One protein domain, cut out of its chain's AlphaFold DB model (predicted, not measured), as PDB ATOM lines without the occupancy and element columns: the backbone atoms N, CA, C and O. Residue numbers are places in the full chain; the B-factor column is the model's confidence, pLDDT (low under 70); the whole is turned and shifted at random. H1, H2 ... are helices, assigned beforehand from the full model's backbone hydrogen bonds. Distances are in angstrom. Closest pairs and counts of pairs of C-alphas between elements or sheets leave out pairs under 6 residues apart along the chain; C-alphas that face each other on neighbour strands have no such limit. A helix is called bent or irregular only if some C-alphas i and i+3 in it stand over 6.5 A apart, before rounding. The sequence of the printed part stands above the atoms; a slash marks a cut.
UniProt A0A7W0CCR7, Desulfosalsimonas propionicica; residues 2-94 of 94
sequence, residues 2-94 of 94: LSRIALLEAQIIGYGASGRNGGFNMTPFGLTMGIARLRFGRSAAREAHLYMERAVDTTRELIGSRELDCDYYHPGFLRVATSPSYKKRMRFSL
ATOM      1  N   LEU A   2     151.902 124.677 112.770       70.62
ATOM      2  CA  LEU A   2     151.358 123.372 113.162       70.62
ATOM      3  C   LEU A   2     152.478 122.335 113.028       70.62
ATOM      4  O   LEU A   2     152.981 122.107 111.930       70.62
ATOM      5  N   SER A   3     152.908 121.756 114.146       83.06
ATOM      6  CA  SER A   3     153.910 120.690 114.152       83.06
ATOM      7  C   SER A   3     153.301 119.399 113.609       83.06
ATOM      8  O   SER A   3     152.214 118.999 114.027       83.06
ATOM      9  N   ARG A   4     154.004 118.720 112.697       93.19
ATOM     10  CA  ARG A   4     153.609 117.394 112.203       93.19
ATOM     11  C   ARG A   4     154.142 116.331 113.162       93.19
ATOM     12  O   ARG A   4     155.354 116.194 113.299       93.19
ATOM     13  N   ILE A   5     153.245 115.602 113.824       94.94
ATOM     14  CA  ILE A   5     153.576 114.574 114.822       94.94
ATOM     15  C   ILE A   5     153.254 113.193 114.241       94.94
ATOM     16  O   ILE A   5     152.214 113.021 113.610       94.94
ATOM     17  N   ALA A   6     154.140 112.220 114.459       96.12
ATOM     18  CA  ALA A   6     153.929 110.816 114.115       96.12
ATOM     19  C   ALA A   6     154.193 109.927 115.342       96.12
ATOM     20  O   ALA A   6     155.116 110.200 116.109       96.12
ATOM     21  N   LEU A   7     153.391 108.871 115.509       94.75
ATOM     22  CA  LEU A   7     153.546 107.839 116.537       94.75
ATOM     23  C   LEU A   7     153.885 106.509 115.848       94.75
ATOM     24  O   LEU A   7     153.185 106.114 114.919       94.75
ATOM     25  N   LEU A   8     154.951 105.840 116.292       97.31
ATOM     26  CA  LEU A   8     155.395 104.546 115.764       97.31
ATOM     27  C   LEU A   8     155.243 103.478 116.854       97.31
ATOM     28  O   LEU A   8     155.816 103.616 117.931       97.31
ATOM     29  N   GLU A   9     154.489 102.422 116.560       96.88
ATOM     30  CA  GLU A   9     154.280 101.243 117.407       96.88
ATOM     31  C   GLU A   9     154.542  99.998 116.552       96.88
ATOM     32  O   GLU A   9     154.141  99.947 115.391       96.88
ATOM     33  N   ALA A  10     155.259  99.021 117.107       97.62
ATOM     34  CA  ALA A  10     155.647  97.812 116.384       97.62
ATOM     35  C   ALA A  10     154.500  96.792 116.280       97.62
ATOM     36  O   ALA A  10     154.539  95.919 115.415       97.62
ATOM     37  N   GLN A  11     153.524  96.867 117.188       96.69
ATOM     38  CA  GLN A  11     152.363  95.985 117.274       96.69
ATOM     39  C   GLN A  11     151.066  96.814 117.194       96.69
ATOM     40  O   GLN A  11     150.831  97.522 116.219       96.69
ATOM     41  N   ILE A  12     150.225  96.742 118.226       96.31
ATOM     42  CA  ILE A  12     149.015  97.548 118.403       96.31
ATOM     43  C   ILE A  12     149.210  98.508 119.579       96.31
ATOM     44  O   ILE A  12     149.912  98.186 120.541       96.31
ATOM     45  N   ILE A  13     148.587  99.689 119.525       96.25
ATOM     46  CA  ILE A  13     148.643 100.666 120.618       96.25
ATOM     47  C   ILE A  13     148.232  99.992 121.931       96.25
ATOM     48  O   ILE A  13     147.142  99.441 122.049       96.25
ATOM     49  N   GLY A  14     149.133 100.031 122.915       94.31
ATOM     50  CA  GLY A  14     148.924  99.409 124.219       94.31
ATOM     51  C   GLY A  14     149.446  97.974 124.359       94.31
ATOM     52  O   GLY A  14     149.366  97.447 125.461       94.31
ATOM     53  N   TYR A  15     150.051  97.357 123.336       96.50
ATOM     54  CA  TYR A  15     150.529  95.960 123.383       96.50
ATOM     55  C   TYR A  15     151.466  95.632 124.567       96.50
ATOM     56  O   TYR A  15     151.481  94.511 125.074       96.50
ATOM     57  N   GLY A  16     152.264  96.606 125.016       95.62
ATOM     58  CA  GLY A  16     153.257  96.435 126.078       95.62
ATOM     59  C   GLY A  16     152.685  96.317 127.502       95.62
ATOM     60  O   GLY A  16     151.696  95.643 127.778       95.62
ATOM     61  N   ALA A  17     153.359  96.948 128.467       94.25
ATOM     62  CA  ALA A  17     152.925  96.923 129.868       94.25
ATOM     63  C   ALA A  17     151.550  97.588 130.072       94.25
ATOM     64  O   ALA A  17     150.784  97.149 130.925       94.25
ATOM     65  N   SER A  18     151.222  98.605 129.268       92.44
ATOM     66  CA  SER A  18     149.980  99.370 129.387       92.44
ATOM     67  C   SER A  18     148.730  98.515 129.176       92.44
ATOM     68  O   SER A  18     147.835  98.574 130.005       92.44
ATOM     69  N   GLY A  19     148.661  97.671 128.145       93.62
ATOM     70  CA  GLY A  19     147.482  96.834 127.874       93.62
ATOM     71  C   GLY A  19     147.374  95.582 128.747       93.62
ATOM     72  O   GLY A  19     146.374  94.877 128.684       93.62
ATOM     73  N   ARG A  20     148.392  95.290 129.567       94.50
ATOM     74  CA  ARG A  20     148.441  94.107 130.446       94.50
ATOM     75  C   ARG A  20     148.452  94.465 131.933       94.50
ATOM     76  O   ARG A  20     148.734  93.607 132.768       94.50
ATOM     77  N   ASN A  21     148.222  95.735 132.269       92.19
ATOM     78  CA  ASN A  21     148.120  96.176 133.656       92.19
ATOM     79  C   ASN A  21     146.704  95.917 134.211       92.19
ATOM     80  O   ASN A  21     145.769  95.693 133.453       92.19
ATOM     81  N   GLY A  22     146.540  95.939 135.538       91.94
ATOM     82  CA  GLY A  22     145.263  95.642 136.209       91.94
ATOM     83  C   GLY A  22     144.207  96.758 136.180       91.94
ATOM     84  O   GLY A  22     143.248  96.681 136.936       91.94
ATOM     85  N   GLY A  23     144.400  97.814 135.388       92.38
ATOM     86  CA  GLY A  23     143.482  98.953 135.263       92.38
ATOM     87  C   GLY A  23     143.536  99.958 136.419       92.38
ATOM     88  O   GLY A  23     142.668 100.820 136.528       92.38
ATOM     89  N   PHE A  24     144.529  99.872 137.310       93.44
ATOM     90  CA  PHE A  24     144.578 100.715 138.507       93.44
ATOM     91  C   PHE A  24     145.021 102.150 138.197       93.44
ATOM     92  O   PHE A  24     146.192 102.399 137.911       93.44
ATOM     93  N   ASN A  25     144.107 103.108 138.362       94.88
ATOM     94  CA  ASN A  25     144.407 104.540 138.362       94.88
ATOM     95  C   ASN A  25     144.492 105.061 139.808       94.88
ATOM     96  O   ASN A  25     143.474 105.373 140.425       94.88
ATOM     97  N   MET A  26     145.698 105.094 140.383       94.88
ATOM     98  CA  MET A  26     145.908 105.366 141.810       94.88
ATOM     99  C   MET A  26     147.215 106.123 142.090       94.88
ATOM    100  O   MET A  26     148.111 106.184 141.254       94.88
ATOM    101  N   THR A  27     147.342 106.681 143.298       93.75
ATOM    102  CA  THR A  27     148.489 107.518 143.693       93.75
ATOM    103  C   THR A  27     149.792 106.792 144.073       93.75
ATOM    104  O   THR A  27     150.843 107.442 144.051       93.75
ATOM    105  N   PRO A  28     149.818 105.495 144.456       91.31
ATOM    106  CA  PRO A  28     151.082 104.809 144.684       91.31
ATOM    107  C   PRO A  28     151.906 104.713 143.397       91.31
ATOM    108  O   PRO A  28     151.421 104.272 142.361       91.31
ATOM    109  N   PHE A  29     153.183 105.065 143.498       85.88
ATOM    110  CA  PHE A  29     154.190 104.874 142.458       85.88
ATOM    111  C   PHE A  29     155.217 103.842 142.941       85.88
ATOM    112  O   PHE A  29     155.185 103.460 144.107       85.88
ATOM    113  N   GLY A  30     156.110 103.362 142.068       85.75
ATOM    114  CA  GLY A  30     156.970 102.175 142.275       85.75
ATOM    115  C   GLY A  30     157.814 102.086 143.564       85.75
ATOM    116  O   GLY A  30     158.475 101.075 143.785       85.75
ATOM    117  N   LEU A  31     157.791 103.094 144.442       89.19
ATOM    118  CA  LEU A  31     158.360 103.070 145.785       89.19
ATOM    119  C   LEU A  31     157.319 103.477 146.833       89.19
ATOM    120  O   LEU A  31     156.494 104.360 146.628       89.19
ATOM    121  N   THR A  32     157.428 102.904 148.034       89.19
ATOM    122  CA  THR A  32     156.676 103.442 149.176       89.19
ATOM    123  C   THR A  32     157.162 104.852 149.517       89.19
ATOM    124  O   THR A  32     158.357 105.135 149.419       89.19
ATOM    125  N   MET A  33     156.265 105.709 150.008       89.31
ATOM    126  CA  MET A  33     156.603 107.078 150.417       89.31
ATOM    127  C   MET A  33     157.753 107.151 151.428       89.31
ATOM    128  O   MET A  33     158.636 107.995 151.292       89.31
ATOM    129  N   GLY A  34     157.810 106.232 152.400       89.50
ATOM    130  CA  GLY A  34     158.932 106.154 153.339       89.50
ATOM    131  C   GLY A  34     160.275 105.867 152.654       89.50
ATOM    132  O   GLY A  34     161.280 106.487 152.997       89.50
ATOM    133  N   ILE A  35     160.293 104.978 151.654       90.94
ATOM    134  CA  ILE A  35     161.502 104.672 150.870       90.94
ATOM    135  C   ILE A  35     161.875 105.846 149.962       90.94
ATOM    136  O   ILE A  35     163.052 106.196 149.885       90.94
ATOM    137  N   ALA A  36     160.896 106.471 149.302       92.69
ATOM    138  CA  ALA A  36     161.125 107.650 148.472       92.69
ATOM    139  C   ALA A  36     161.730 108.794 149.300       92.69
ATOM    140  O   ALA A  36     162.740 109.371 148.907       92.69
ATOM    141  N   ARG A  37     161.190 109.052 150.498       92.50
ATOM    142  CA  ARG A  37     161.733 110.036 151.446       92.50
ATOM    143  C   ARG A  37     163.154 109.695 151.889       92.50
ATOM    144  O   ARG A  37     163.974 110.600 151.990       92.50
ATOM    145  N   LEU A  38     163.438 108.425 152.184       92.75
ATOM    146  CA  LEU A  38     164.770 107.990 152.613       92.75
ATOM    147  C   LEU A  38     165.815 108.183 151.504       92.75
ATOM    148  O   LEU A  38     166.929 108.601 151.792       92.75
ATOM    149  N   ARG A  39     165.460 107.879 150.248       95.25
ATOM    150  CA  ARG A  39     166.387 107.942 149.108       95.25
ATOM    151  C   ARG A  39     166.537 109.333 148.502       95.25
ATOM    152  O   ARG A  39     167.626 109.674 148.063       95.25
ATOM    153  N   PHE A  40     165.456 110.106 148.453       95.12
ATOM    154  CA  PHE A  40     165.387 111.347 147.672       95.12
ATOM    155  C   PHE A  40     165.018 112.574 148.515       95.12
ATOM    156  O   PHE A  40     164.885 113.680 147.996       95.12
ATOM    157  N   GLY A  41     164.846 112.401 149.825       95.00
ATOM    158  CA  GLY A  41     164.437 113.466 150.731       95.00
ATOM    159  C   GLY A  41     162.933 113.749 150.703       95.00
ATOM    160  O   GLY A  41     162.168 113.266 149.866       95.00
ATOM    161  N   ARG A  42     162.483 114.548 151.676       93.38
ATOM    162  CA  ARG A  42     161.056 114.840 151.891       93.38
ATOM    163  C   ARG A  42     160.424 115.613 150.733       93.38
ATOM    164  O   ARG A  42     159.287 115.319 150.384       93.38
ATOM    165  N   SER A  43     161.146 116.584 150.171       96.00
ATOM    166  CA  SER A  43     160.628 117.438 149.095       96.00
ATOM    167  C   SER A  43     160.329 116.622 147.837       96.00
ATOM    168  O   SER A  43     159.185 116.566 147.402       96.00
ATOM    169  N   ALA A  44     161.311 115.865 147.334       95.12
ATOM    170  CA  ALA A  44     161.132 115.044 146.136       95.12
ATOM    171  C   ALA A  44     160.059 113.959 146.320       95.12
ATOM    172  O   ALA A  44     159.268 113.707 145.414       95.12
ATOM    173  N   ALA A  45     159.985 113.344 147.505       93.69
ATOM    174  CA  ALA A  45     158.928 112.384 147.811       93.69
ATOM    175  C   ALA A  45     157.533 113.031 147.757       93.69
ATOM    176  O   ALA A  45     156.610 112.444 147.197       93.69
ATOM    177  N   ARG A  46     157.382 114.241 148.316       93.44
ATOM    178  CA  ARG A  46     156.127 115.000 148.253       93.44
ATOM    179  C   ARG A  46     155.762 115.345 146.811       93.44
ATOM    180  O   ARG A  46     154.627 115.100 146.426       93.44
ATOM    181  N   GLU A  47     156.706 115.847 146.024       95.69
ATOM    182  CA  GLU A  47     156.457 116.193 144.619       95.69
ATOM    183  C   GLU A  47     156.042 114.978 143.787       95.69
ATOM    184  O   GLU A  47     155.107 115.071 142.993       95.69
ATOM    185  N   ALA A  48     156.657 113.816 144.018       94.44
ATOM    186  CA  ALA A  48     156.249 112.573 143.369       94.44
ATOM    187  C   ALA A  48     154.807 112.178 143.733       94.44
ATOM    188  O   ALA A  48     154.046 111.757 142.865       94.44
ATOM    189  N   HIS A  49     154.401 112.351 144.994       93.75
ATOM    190  CA  HIS A  49     153.022 112.085 145.403       93.75
ATOM    191  C   HIS A  49     152.024 113.051 144.750       93.75
ATOM    192  O   HIS A  49     151.046 112.596 144.162       93.75
ATOM    193  N   LEU A  50     152.311 114.357 144.783       96.00
ATOM    194  CA  LEU A  50     151.473 115.382 144.150       96.00
ATOM    195  C   LEU A  50     151.382 115.184 142.628       96.00
ATOM    196  O   LEU A  50     150.347 115.450 142.022       96.00
ATOM    197  N   TYR A  51     152.459 114.714 141.992       96.69
ATOM    198  CA  TYR A  51     152.444 114.343 140.578       96.69
ATOM    199  C   TYR A  51     151.458 113.204 140.307       96.69
ATOM    200  O   TYR A  51     150.684 113.285 139.356       96.69
ATOM    201  N   MET A  52     151.451 112.173 141.152       96.75
ATOM    202  CA  MET A  52     150.529 111.053 140.993       96.75
ATOM    203  C   MET A  52     149.070 111.443 141.262       96.75
ATOM    204  O   MET A  52     148.192 110.938 140.570       96.75
ATOM    205  N   GLU A  53     148.797 112.354 142.203       96.56
ATOM    206  CA  GLU A  53     147.455 112.939 142.372       96.56
ATOM    207  C   GLU A  53     146.997 113.632 141.083       96.56
ATOM    208  O   GLU A  53     145.962 113.273 140.523       96.56
ATOM    209  N   ARG A  54     147.834 114.518 140.524       98.19
ATOM    210  CA  ARG A  54     147.534 115.180 139.244       98.19
ATOM    211  C   ARG A  54     147.346 114.192 138.095       98.19
ATOM    212  O   ARG A  54     146.514 114.436 137.231       98.19
ATOM    213  N   ALA A  55     148.108 113.098 138.052       97.50
ATOM    214  CA  ALA A  55     147.979 112.079 137.010       97.50
ATOM    215  C   ALA A  55     146.630 111.340 137.086       97.50
ATOM    216  O   ALA A  55     146.003 111.093 136.051       97.50
ATOM    217  N   VAL A  56     146.165 111.032 138.302       97.56
ATOM    218  CA  VAL A  56     144.847 110.425 138.538       97.56
ATOM    219  C   VAL A  56     143.733 111.359 138.068       97.56
ATOM    220  O   VAL A  56     142.846 110.909 137.334       97.56
ATOM    221  N   ASP A  57     143.813 112.640 138.434       97.62
ATOM    222  CA  ASP A  57     142.832 113.660 138.050       97.62
ATOM    223  C   ASP A  57     142.839 113.912 136.541       97.62
ATOM    224  O   ASP A  57     141.795 113.860 135.898       97.62
ATOM    225  N   THR A  58     144.025 114.053 135.943       98.38
ATOM    226  CA  THR A  58     144.188 114.244 134.493       98.38
ATOM    227  C   THR A  58     143.572 113.085 133.711       98.38
ATOM    228  O   THR A  58     142.921 113.293 132.691       98.38
ATOM    229  N   THR A  59     143.743 111.847 134.186       97.12
ATOM    230  CA  THR A  59     143.138 110.667 133.551       97.12
ATOM    231  C   THR A  59     141.613 110.752 133.588       97.12
ATOM    232  O   THR A  59     140.963 110.555 132.562       97.12
ATOM    233  N   ARG A  60     141.039 111.102 134.747       97.56
ATOM    234  CA  ARG A  60     139.591 111.294 134.909       97.56
ATOM    235  C   ARG A  60     139.062 112.396 133.987       97.56
ATOM    236  O   ARG A  60     138.043 112.202 133.328       97.56
ATOM    237  N   GLU A  61     139.748 113.531 133.938       98.25
ATOM    238  CA  GLU A  61     139.382 114.671 133.095       98.25
ATOM    239  C   GLU A  61     139.438 114.321 131.607       98.25
ATOM    240  O   GLU A  61     138.516 114.656 130.866       98.25
ATOM    241  N   LEU A  62     140.481 113.622 131.151       98.50
ATOM    242  CA  LEU A  62     140.611 113.203 129.754       98.50
ATOM    243  C   LEU A  62     139.523 112.214 129.340       98.50
ATOM    244  O   LEU A  62     138.996 112.337 128.238       98.50
ATOM    245  N   ILE A  63     139.176 111.268 130.213       98.06
ATOM    246  CA  ILE A  63     138.089 110.314 129.964       98.06
ATOM    247  C   ILE A  63     136.759 111.053 129.822       98.06
ATOM    248  O   ILE A  63     136.056 110.849 128.837       98.06
ATOM    249  N   GLY A  64     136.447 111.957 130.756       97.88
ATOM    250  CA  GLY A  64     135.199 112.720 130.721       97.88
ATOM    251  C   GLY A  64     135.122 113.703 129.550       97.88
ATOM    252  O   GLY A  64     134.131 113.728 128.833       97.88
ATOM    253  N   SER A  65     136.174 114.492 129.323       98.44
ATOM    254  CA  SER A  65     136.191 115.543 128.288       98.44
ATOM    255  C   SER A  65     136.232 115.016 126.855       98.44
ATOM    256  O   SER A  65     135.884 115.748 125.932       98.44
ATOM    257  N   ARG A  66     136.681 113.773 126.652       98.06
ATOM    258  CA  ARG A  66     136.735 113.119 125.336       98.06
ATOM    259  C   ARG A  66     135.676 112.035 125.168       98.06
ATOM    260  O   ARG A  66     135.715 111.352 124.152       98.06
ATOM    261  N   GLU A  67     134.797 111.871 126.157       97.06
ATOM    262  CA  GLU A  67     133.735 110.860 126.161       97.06
ATOM    263  C   GLU A  67     134.283 109.455 125.848       97.06
ATOM    264  O   GLU A  67     133.758 108.727 125.008       97.06
ATOM    265  N   LEU A  68     135.399 109.086 126.494       97.50
ATOM    266  CA  LEU A  68     136.034 107.790 126.260       97.50
ATOM    267  C   LEU A  68     135.185 106.670 126.868       97.50
ATOM    268  O   LEU A  68     134.991 106.619 128.082       97.50
ATOM    269  N   ASP A  69     134.748 105.744 126.022       97.50
ATOM    270  CA  ASP A  69     134.082 104.512 126.433       97.50
ATOM    271  C   ASP A  69     135.117 103.511 126.977       97.50
ATOM    272  O   ASP A  69     135.851 102.876 126.213       97.50
ATOM    273  N   CYS A  70     135.284 103.460 128.304       95.12
ATOM    274  CA  CYS A  70     136.332 102.655 128.946       95.12
ATOM    275  C   CYS A  70     135.995 102.131 130.354       95.12
ATOM    276  O   CYS A  70     136.911 101.881 131.141       95.12
ATOM    277  N   ASP A  71     134.707 101.994 130.691       96.12
ATOM    278  CA  ASP A  71     134.233 101.477 131.991       96.12
ATOM    279  C   ASP A  71     134.895 102.146 133.214       96.12
ATOM    280  O   ASP A  71     135.129 101.528 134.259       96.12
ATOM    281  N   TYR A  72     135.246 103.430 133.092       96.50
ATOM    282  CA  TYR A  72     136.009 104.112 134.126       96.50
ATOM    283  C   TYR A  72     135.225 104.219 135.435       96.50
ATOM    284  O   TYR A  72     134.132 104.783 135.494       96.50
ATOM    285  N   TYR A  73     135.846 103.756 136.520       95.06
ATOM    286  CA  TYR A  73     135.287 103.813 137.861       95.06
ATOM    287  C   TYR A  73     136.266 104.480 138.833       95.06
ATOM    288  O   TYR A  73     137.444 104.130 138.889       95.06
ATOM    289  N   HIS A  74     135.775 105.440 139.629       95.25
ATOM    290  CA  HIS A  74     136.588 106.246 140.552       95.25
ATOM    291  C   HIS A  74     136.179 106.068 142.032       95.25
ATOM    292  O   HIS A  74     135.697 107.013 142.659       95.25
ATOM    293  N   PRO A  75     136.349 104.873 142.628       95.50
ATOM    294  CA  PRO A  75     135.996 104.621 144.029       95.50
ATOM    295  C   PRO A  75     137.083 105.039 145.032       95.50
ATOM    296  O   PRO A  75     136.888 104.928 146.242       95.50
ATOM    297  N   GLY A  76     138.255 105.460 144.550       92.75
ATOM    298  CA  GLY A  76     139.465 105.527 145.366       92.75
ATOM    299  C   GLY A  76     140.026 104.136 145.676       92.75
ATOM    300  O   GLY A  76     139.703 103.149 145.018       92.75
ATOM    301  N   PHE A  77     140.909 104.041 146.671       92.69
ATOM    302  CA  PHE A  77     141.492 102.766 147.093       92.69
ATOM    303  C   PHE A  77     141.763 102.749 148.598       92.69
ATOM    304  O   PHE A  77     141.985 103.786 149.224       92.69
ATOM    305  N   LEU A  78     141.786 101.549 149.181       92.94
ATOM    306  CA  LEU A  78     142.104 101.339 150.590       92.94
ATOM    307  C   LEU A  78     143.462 100.666 150.736       92.94
ATOM    308  O   LEU A  78     143.758  99.666 150.086       92.94
ATOM    309  N   ARG A  79     144.274 101.180 151.661       89.12
ATOM    310  CA  ARG A  79     145.503 100.518 152.096       89.12
ATOM    311  C   ARG A  79     145.342 100.051 153.537       89.12
ATOM    312  O   ARG A  79     145.292 100.865 154.454       89.12
ATOM    313  N   VAL A  80     145.262  98.737 153.734       93.50
ATOM    314  CA  VAL A  80     144.895  98.128 155.021       93.50
ATOM    315  C   VAL A  80     146.120  97.531 155.708       93.50
ATOM    316  O   VAL A  80     146.849  96.737 155.119       93.50
ATOM    317  N   ALA A  81     146.351  97.889 156.974       94.81
ATOM    318  CA  ALA A  81     147.373  97.235 157.785       94.81
ATOM    319  C   ALA A  81     146.865  95.888 158.310       94.81
ATOM    320  O   ALA A  81     145.937  95.855 159.109       94.81
ATOM    321  N   THR A  82     147.530  94.797 157.937       96.62
ATOM    322  CA  THR A  82     147.221  93.434 158.406       96.62
ATOM    323  C   THR A  82     148.109  92.970 159.566       96.62
ATOM    324  O   THR A  82     147.950  91.866 160.071       96.62
ATOM    325  N   SER A  83     149.063  93.801 160.004       97.25
ATOM    326  CA  SER A  83     149.939  93.508 161.143       97.25
ATOM    327  C   SER A  83     150.392  94.779 161.875       97.25
ATOM    328  O   SER A  83     150.449  95.859 161.267       97.25
ATOM    329  N   PRO A  84     150.794  94.678 163.161       96.62
ATOM    330  CA  PRO A  84     151.358  95.804 163.909       96.62
ATOM    331  C   PRO A  84     152.583  96.434 163.225       96.62
ATOM    332  O   PRO A  84     152.704  97.662 163.151       96.62
ATOM    333  N   SER A  85     153.462  95.610 162.650       93.38
ATOM    334  CA  SER A  85     154.643  96.067 161.909       93.38
ATOM    335  C   SER A  85     154.266  96.864 160.660       93.38
ATOM    336  O   SER A  85     154.869  97.907 160.387       93.38
ATOM    337  N   TYR A  86     153.238  96.433 159.918       91.75
ATOM    338  CA  TYR A  86     152.777  97.183 158.751       91.75
ATOM    339  C   TYR A  86     152.112  98.508 159.154       91.75
ATOM    340  O   TYR A  86     152.419  99.549 158.567       91.75
ATOM    341  N   LYS A  87     151.309  98.515 160.228       93.06
ATOM    342  CA  LYS A  87     150.742  99.744 160.814       93.06
ATOM    343  C   LYS A  87     151.834 100.765 161.156       93.06
ATOM    344  O   LYS A  87     151.696 101.946 160.833       93.06
ATOM    345  N   LYS A  88     152.947 100.322 161.758       90.56
ATOM    346  CA  LYS A  88     154.101 101.188 162.070       90.56
ATOM    347  C   LYS A  88     154.710 101.806 160.806       90.56
ATOM    348  O   LYS A  88     154.935 103.014 160.781       90.56
ATOM    349  N   ARG A  89     154.921 101.010 159.753       86.50
ATOM    350  CA  ARG A  89     155.473 101.474 158.464       86.50
ATOM    351  C   ARG A  89     154.556 102.473 157.756       86.50
ATOM    352  O   ARG A  89     155.031 103.462 157.203       86.50
ATOM    353  N   MET A  90     153.248 102.225 157.787       86.50
ATOM    354  CA  MET A  90     152.261 103.102 157.164       86.50
ATOM    355  C   MET A  90     152.213 104.478 157.835       86.50
ATOM    356  O   MET A  90     152.219 105.477 157.127       86.50
ATOM    357  N   ARG A  91     152.278 104.540 159.171       84.75
ATOM    358  CA  ARG A  91     152.360 105.810 159.914       84.75
ATOM    359  C   ARG A  91     153.629 106.616 159.641       84.75
ATOM    360  O   ARG A  91     153.586 107.829 159.720       84.75
ATOM    361  N   PHE A  92     154.750 105.956 159.349       77.19
ATOM    362  CA  PHE A  92     156.010 106.631 159.003       77.19
ATOM    363  C   PHE A  92     155.989 107.258 157.596       77.19
ATOM    364  O   PHE A  92     156.836 108.080 157.259       77.19
ATOM    365  N   SER A  93     155.054 106.812 156.755       68.75
ATOM    366  CA  SER A  93     154.922 107.245 155.363       68.75
ATOM    367  C   SER A  93     154.015 108.472 155.186       68.75
ATOM    368  O   SER A  93     153.935 108.969 154.066       68.75
ATOM    369  N   LEU A  94     153.335 108.903 156.256       57.84
ATOM    370  CA  LEU A  94     152.570 110.150 156.371       57.84
ATOM    371  C   LEU A  94     153.474 111.235 156.979       57.84
ATOM    372  O   LEU A  94     153.368 112.400 156.544       57.84
TER     373      LEU A  94
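Overview. This is residues 2 to 94 of the 94 residues of a protein of Desulfosalsimonas propionicica (UniProt A0A7W0CCR7). An unnamed strand-less arm leads into one long, sharply kinked helix, H1, from which a long link runs back to a short helix, H2, near H1's first residues. Residues 2 to 22 stick out. The 93 printed residues hold two named helices, H1 then H2, and no named strand; the class is all helix, with under half of the residues, 42, in named elements. The whole is loose, with radius of gyration of the C-alphas 17.4 A, and elongated, spanning 52 by 29 by 27 A.

Arrangement. H1, residues 33 to 65, has a kink of 137 degrees near residue 40 and is irregular: C-alphas 39 and 42 are 9.2 A apart. H2, residues 84 to 92, is close to H1 but not clearly touching; their closest C-alphas, of Gly 34 and Phe 92, are 6.4 A apart. Their lines are about perpendicular, at 81 degrees. Every O i to N i+4 pair is within hydrogen-bond range in H2, and 26 of 29 in H1.

Along the chain. H1 spans 31.3 A from C-alpha 33 at (156.603, 107.078, 150.417); H2 spans 12.8 A, ending at C-alpha 92 at (156.010, 106.631, 159.003).

Size, cuts and confidence. The farthest C-alphas, Leu 2 and Pro 84, are 57.8 A apart. The printed part has no cut. The H1 to H2 link, 18 residues, is long. Residues 93 to 94 are under pLDDT 70.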